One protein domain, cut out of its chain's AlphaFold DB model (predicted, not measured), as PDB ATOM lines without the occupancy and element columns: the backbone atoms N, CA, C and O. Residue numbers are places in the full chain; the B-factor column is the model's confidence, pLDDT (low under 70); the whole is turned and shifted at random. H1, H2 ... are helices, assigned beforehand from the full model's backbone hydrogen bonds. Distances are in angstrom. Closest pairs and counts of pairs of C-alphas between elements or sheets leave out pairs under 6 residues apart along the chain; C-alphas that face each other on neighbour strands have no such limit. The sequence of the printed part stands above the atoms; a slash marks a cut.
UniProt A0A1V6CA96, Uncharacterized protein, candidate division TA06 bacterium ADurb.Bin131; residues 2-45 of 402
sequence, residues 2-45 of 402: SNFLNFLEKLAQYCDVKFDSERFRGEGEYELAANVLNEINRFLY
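This is residues 2 to 45 of the 402 residues of an uncharacterized protein of candidate division TA06 bacterium ADurb.Bin131 (UniProt A0A1V6CA96). Two helices, H1 and the longer H3, make a loose V: the first turns of H1 come near the first half of H3, and the two spread from there. From the far end of H1 the chain folds back beside it through residues 15 to 20 to the short helix H2, which packs on residues 5 to 9 of H1 near the closed end of the V, where H1 and H3 come nearest, while residues 37 to 45 stick out as an arm. The printed part has 44 residues with three named helices, H1, H2 and H3 in chain order, no named strand, and is all helix. It is only just compact, close to loose, with a radius of gyration of the C-alphas of 10.7 A and spans of 30 by 26 by 15 A.

H1, residues 3 to 14, touches H2, residues 21 to 24, with its residues 5 to 9 alone; the closest C-alphas, those of Leu 5 and Ser 21, are 6.0 A apart. H3, residues 27 to 44, is close to H2 but not clearly touching, the closest C-alphas being those of Phe 24 and Leu 32 at 7.3 A. H1 and H3 are also close but not clearly touching, with the C-alphas of Phe 4 and Ala 33 closest at 7.6 A. H1 and H3 run the same way at a steep tilt of 58 degrees. Every O i to N i+4 pair is within hydrogen-bond range in H1, and 13 of 14 are in H3; H2 is too short for such a pair.

H1 begins at C-alpha 3, (258.173, 194.152, 306.675), and measures 16.9 A from first to last C-alpha. H2 has four residues, Ser 21 to Phe 24, and measures 5.8 A. H3 runs 26.2 A from C-alpha 27, (256.698, 181.925, 314.891), to C-alpha 44, (238.757, 200.752, 311.528).

The C-alphas farthest apart, those of Glu 22 and Tyr 45, are 29.9 A apart. The link from H1 to H2 is short and that from H2 to H3 is tight. Residues 37 to 45, of which 37 to 44 belong to H3, stand free. The printed part has no cut, its mean pLDDT is 91.0, and no printed residue is under 70.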
ATOM      1  N   SER A   2     261.343 191.240 309.010       81.94
ATOM      2  CA  SER A   2     260.038 191.236 308.333       81.94
ATOM      3  C   SER A   2     259.499 192.654 308.123       81.94
ATOM      4  O   SER A   2     259.653 193.522 308.983       81.94
ATOM      5  N   ASN A   3     258.832 192.881 306.987       88.88
ATOM      6  CA  ASN A   3     258.173 194.152 306.675       88.88
ATOM      7  C   ASN A   3     257.147 194.556 307.747       88.88
ATOM      8  O   ASN A   3     256.964 195.750 307.978       88.88
ATOM      9  N   PHE A   4     256.509 193.586 308.411       91.44
ATOM     10  CA  PHE A   4     255.511 193.851 309.446       91.44
ATOM     11  C   PHE A   4     256.147 194.363 310.747       91.44
ATOM     12  O   PHE A   4     255.739 195.401 311.261       91.44
ATOM     13  N   LEU A   5     257.211 193.711 311.226       92.31
ATOM     14  CA  LEU A   5     257.960 194.172 312.403       92.31
ATOM     15  C   LEU A   5     258.587 195.556 312.177       92.31
ATOM     16  O   LEU A   5     258.485 196.417 313.047       92.31
ATOM     17  N   ASN A   6     259.127 195.814 310.978       91.75
ATOM     18  CA  ASN A   6     259.634 197.139 310.596       91.75
ATOM     19  C   ASN A   6     258.540 198.223 310.641       91.75
ATOM     20  O   ASN A   6     258.816 199.379 310.965       91.75
ATOM     21  N   PHE A   7     257.305 197.880 310.262       94.00
ATOM     22  CA  PHE A   7     256.162 198.789 310.351       94.00
ATOM     23  C   PHE A   7     255.819 199.107 311.812       94.00
ATOM     24  O   PHE A   7     255.668 200.281 312.149       94.00
ATOM     25  N   LEU A   8     255.750 198.090 312.676       94.56
ATOM     26  CA  LEU A   8     255.447 198.273 314.098       94.56
ATOM     27  C   LEU A   8     256.518 199.080 314.826       94.56
ATOM     28  O   LEU A   8     256.186 199.945 315.629       94.56
ATOM     29  N   GLU A   9     257.790 198.852 314.508       93.50
ATOM     30  CA  GLU A   9     258.898 199.608 315.091       93.50
ATOM     31  C   GLU A   9     258.821 201.095 314.727       93.50
ATOM     32  O   GLU A   9     258.938 201.954 315.599       93.50
ATOM     33  N   LYS A  10     258.508 201.417 313.465       94.69
ATOM     34  CA  LYS A  10     258.248 202.805 313.044       94.69
ATOM     35  C   LYS A  10     257.032 203.406 313.746       94.69
ATOM     36  O   LYS A  10     257.071 204.565 314.145       94.69
ATOM     37  N   LEU A  11     255.952 202.639 313.899       95.06
ATOM     38  CA  LEU A  11     254.751 203.106 314.593       95.06
ATOM     39  C   LEU A  11     255.044 203.417 316.067       95.06
ATOM     40  O   LEU A  11     254.652 204.470 316.558       95.06
ATOM     41  N   ALA A  12     255.782 202.538 316.745       95.19
ATOM     42  CA  ALA A  12     256.194 202.725 318.131       95.19
ATOM     43  C   ALA A  12     257.072 203.974 318.305       95.19
ATOM     44  O   ALA A  12     256.857 204.736 319.245       95.19
ATOM     45  N   GLN A  13     257.982 204.240 317.359       95.19
ATOM     46  CA  GLN A  13     258.781 205.470 317.335       95.19
ATOM     47  C   GLN A  13     257.909 206.732 317.248       95.19
ATOM     48  O   GLN A  13     258.162 207.688 317.975       95.19
ATOM     49  N   TYR A  14     256.862 206.745 316.414       94.19
ATOM     50  CA  TYR A  14     255.943 207.891 316.337       94.19
ATOM     51  C   TYR A  14     255.118 208.103 317.612       94.19
ATOM     52  O   TYR A  14     254.688 209.225 317.873       94.19
ATOM     53  N   CYS A  15     254.907 207.047 318.397       95.19
ATOM     54  CA  CYS A  15     254.199 207.104 319.673       95.19
ATOM     55  C   CYS A  15     255.120 207.323 320.885       95.19
ATOM     56  O   CYS A  15     254.617 207.347 322.004       95.19
ATOM     57  N   ASP A  16     256.437 207.441 320.683       95.50
ATOM     58  CA  ASP A  16     257.447 207.482 321.754       95.50
ATOM     59  C   ASP A  16     257.368 206.267 322.710       95.50
ATOM     60  O   ASP A  16     257.523 206.360 323.928       95.50
ATOM     61  N   VAL A  17     257.097 205.084 322.145       95.44
ATOM     62  CA  VAL A  17     257.007 203.814 322.878       95.44
ATOM     63  C   VAL A  17     258.203 202.930 322.533       95.44
ATOM     64  O   VAL A  17     258.554 202.750 321.367       95.44
ATOM     65  N   LYS A  18     258.821 202.313 323.546       93.06
ATOM     66  CA  LYS A  18     259.881 201.314 323.335       93.06
ATOM     67  C   LYS A  18     259.285 200.014 322.788       93.06
ATOM     68  O   LYS A  18     258.476 199.383 323.463       93.06
ATOM     69  N   PHE A  19     259.738 199.588 321.610       92.69
ATOM     70  CA  PHE A  19     259.367 198.318 320.985       92.69
ATOM     71  C   PHE A  19     260.623 197.527 320.607       92.69
ATOM     72  O   PHE A  19     261.502 198.047 319.929       92.69
ATOM     73  N   ASP A  20     260.709 196.283 321.076       89.75
ATOM     74  CA  ASP A  20     261.835 195.379 320.826       89.75
ATOM     75  C   ASP A  20     261.411 194.319 319.802       89.75
ATOM     76  O   ASP A  20     260.801 193.304 320.148       89.75
ATOM     77  N   SER A  21     261.685 194.597 318.524       87.69
ATOM     78  CA  SER A  21     261.263 193.764 317.394       87.69
ATOM     79  C   SER A  21     261.979 192.407 317.344       87.69
ATOM     80  O   SER A  21     261.441 191.453 316.777       87.69
ATOM     81  N   GLU A  22     263.147 192.266 317.982       86.44
ATOM     82  CA  GLU A  22     263.915 191.014 318.007       86.44
ATOM     83  C   GLU A  22     263.187 189.893 318.753       86.44
ATOM     84  O   GLU A  22     263.294 188.726 318.372       86.44
ATOM     85  N   ARG A  23     262.389 190.241 319.773       88.19
ATOM     86  CA  ARG A  23     261.640 189.281 320.605       88.19
ATOM     87  C   ARG A  23     260.559 188.516 319.852       88.19
ATOM     88  O   ARG A  23     260.129 187.468 320.321       88.19
ATOM     89  N   PHE A  24     260.114 189.043 318.717       88.56
ATOM     90  CA  PHE A  24     258.981 188.515 317.961       88.56
ATOM     91  C   PHE A  24     259.403 187.884 316.633       88.56
ATOM     92  O   PHE A  24     258.564 187.668 315.770       88.56
ATOM     93  N   ARG A  25     260.693 187.599 316.424       83.50
ATOM     94  CA  ARG A  25     261.153 186.936 315.196       83.50
ATOM     95  C   ARG A  25     260.735 185.459 315.171       83.50
ATOM     96  O   ARG A  25     260.736 184.786 316.196       83.50
ATOM     97  N   GLY A  26     260.445 184.934 313.979       82.62
ATOM     98  CA  GLY A  26     260.029 183.537 313.797       82.62
ATOM     99  C   GLY A  26     258.529 183.346 314.033       82.62
ATOM    100  O   GLY A  26     257.735 184.185 313.621       82.62
ATOM    101  N   GLU A  27     258.122 182.252 314.681       78.25
ATOM    102  CA  GLU A  27     256.698 181.925 314.891       78.25
ATOM    103  C   GLU A  27     255.947 182.973 315.734       78.25
ATOM    104  O   GLU A  27     254.765 183.218 315.491       78.25
ATOM    105  N   GLY A  28     256.643 183.659 316.649       85.19
ATOM    106  CA  GLY A  28     256.072 184.736 317.467       85.19
ATOM    107  C   GLY A  28     255.622 185.966 316.667       85.19
ATOM    108  O   GLY A  28     254.815 186.757 317.156       85.19
ATOM    109  N   GLU A  29     256.088 186.120 315.422       89.81
ATOM    110  CA  GLU A  29     255.669 187.219 314.550       89.81
ATOM    111  C   GLU A  29     254.202 187.068 314.149       89.81
ATOM    112  O   GLU A  29     253.459 188.048 314.117       89.81
ATOM    113  N   TYR A  30     253.772 185.838 313.852       90.25
ATOM    114  CA  TYR A  30     252.426 185.572 313.352       90.25
ATOM    115  C   TYR A  30     251.365 185.801 314.427       90.25
ATOM    116  O   TYR A  30     250.305 186.353 314.129       90.25
ATOM    117  N   GLU A  31     251.659 185.439 315.676       90.81
ATOM    118  CA  GLU A  31     250.774 185.709 316.811       90.81
ATOM    119  C   GLU A  31     250.663 187.217 317.083       90.81
ATOM    120  O   GLU A  31     249.560 187.749 317.225       90.81
ATOM    121  N   LEU A  32     251.791 187.941 317.061       92.75
ATOM    122  CA  LEU A  32     251.784 189.401 317.170       92.75
ATOM    123  C   LEU A  32     250.980 190.044 316.029       92.75
ATOM    124  O   LEU A  32     250.164 190.935 316.270       92.75
ATOM    125  N   ALA A  33     251.184 189.581 314.795       92.62
ATOM    126  CA  ALA A  33     250.456 190.067 313.633       92.62
ATOM    127  C   ALA A  33     248.953 189.822 313.757       92.62
ATOM    128  O   ALA A  33     248.179 190.746 313.514       92.62
ATOM    129  N   ALA A  34     248.531 188.633 314.189       92.50
ATOM    130  CA  ALA A  34     247.122 188.322 314.411       92.50
ATOM    131  C   ALA A  34     246.480 189.286 315.422       92.50
ATOM    132  O   ALA A  34     245.425 189.857 315.143       92.50
ATOM    133  N   ASN A  35     247.151 189.539 316.549       94.31
ATOM    134  CA  ASN A  35     246.656 190.441 317.589       94.31
ATOM    135  C   ASN A  35     246.540 191.890 317.093       94.31
ATOM    136  O   ASN A  35     245.507 192.534 317.279       94.31
ATOM    137  N   VAL A  36     247.568 192.397 316.410       95.25
ATOM    138  CA  VAL A  36     247.558 193.763 315.866       95.25
ATOM    139  C   VAL A  36     246.504 193.921 314.772       95.25
ATOM    140  O   VAL A  36     245.757 194.898 314.776       95.25
ATOM    141  N   LEU A  37     246.418 192.975 313.833       93.38
ATOM    142  CA  LEU A  37     245.433 193.022 312.750       93.38
ATOM    143  C   LEU A  37     244.003 192.959 313.292       93.38
ATOM    144  O   LEU A  37     243.132 193.655 312.769       93.38
ATOM    145  N   ASN A  38     243.766 192.189 314.358       92.50
ATOM    146  CA  ASN A  38     242.480 192.161 315.042       92.50
ATOM    147  C   ASN A  38     242.117 193.536 315.625       92.50
ATOM    148  O   ASN A  38     241.017 194.025 315.378       92.50
ATOM    149  N   GLU A  39     243.036 194.209 316.324       94.94
ATOM    150  CA  GLU A  39     242.770 195.548 316.874       94.94
ATOM    151  C   GLU A  39     242.582 196.614 315.785       94.94
ATOM    152  O   GLU A  39     241.664 197.434 315.873       94.94
ATOM    153  N   ILE A  40     243.371 196.563 314.705       93.19
ATOM    154  CA  ILE A  40     243.169 197.423 313.529       93.19
ATOM    155  C   ILE A  40     241.765 197.206 312.957       93.19
ATOM    156  O   ILE A  40     241.050 198.171 312.690       93.19
ATOM    157  N   ASN A  41     241.350 195.950 312.789       89.75
ATOM    158  CA  ASN A  41     240.033 195.615 312.268       89.75
ATOM    159  C   ASN A  41     238.904 196.112 313.186       89.75
ATOM    160  O   ASN A  41     237.933 196.705 312.707       89.75
ATOM    161  N   ARG A  42     239.061 195.937 314.503       89.75
ATOM    162  CA  ARG A  42     238.110 196.412 315.517       89.75
ATOM    163  C   ARG A  42     237.923 197.925 315.470       89.75
ATOM    164  O   ARG A  42     236.790 198.392 315.520       89.75
ATOM    165  N   PHE A  43     239.011 198.684 315.344       92.44
ATOM    166  CA  PHE A  43     238.950 200.147 315.321       92.44
ATOM    167  C   PHE A  43     238.470 200.707 313.975       92.44
ATOM    168  O   PHE A  43     237.617 201.597 313.945       92.44
ATOM    169  N   LEU A  44     239.007 200.197 312.860       89.38
ATOM    170  CA  LEU A  44     238.757 200.752 311.528       89.38
ATOM    171  C   LEU A  44     237.431 200.299 310.918       89.38
ATOM    172  O   LEU A  44     236.785 201.099 310.236       89.38
ATOM    173  N   TYR A  45     237.016 199.050 311.145       84.75
ATOM    174  CA  TYR A  45     236.003 198.407 310.300       84.75
ATOM    175  C   TYR A  45     234.836 197.770 311.055       84.75
ATOM    176  O   TYR A  45     233.779 197.581 310.453       84.75
TER     177      TYR A  45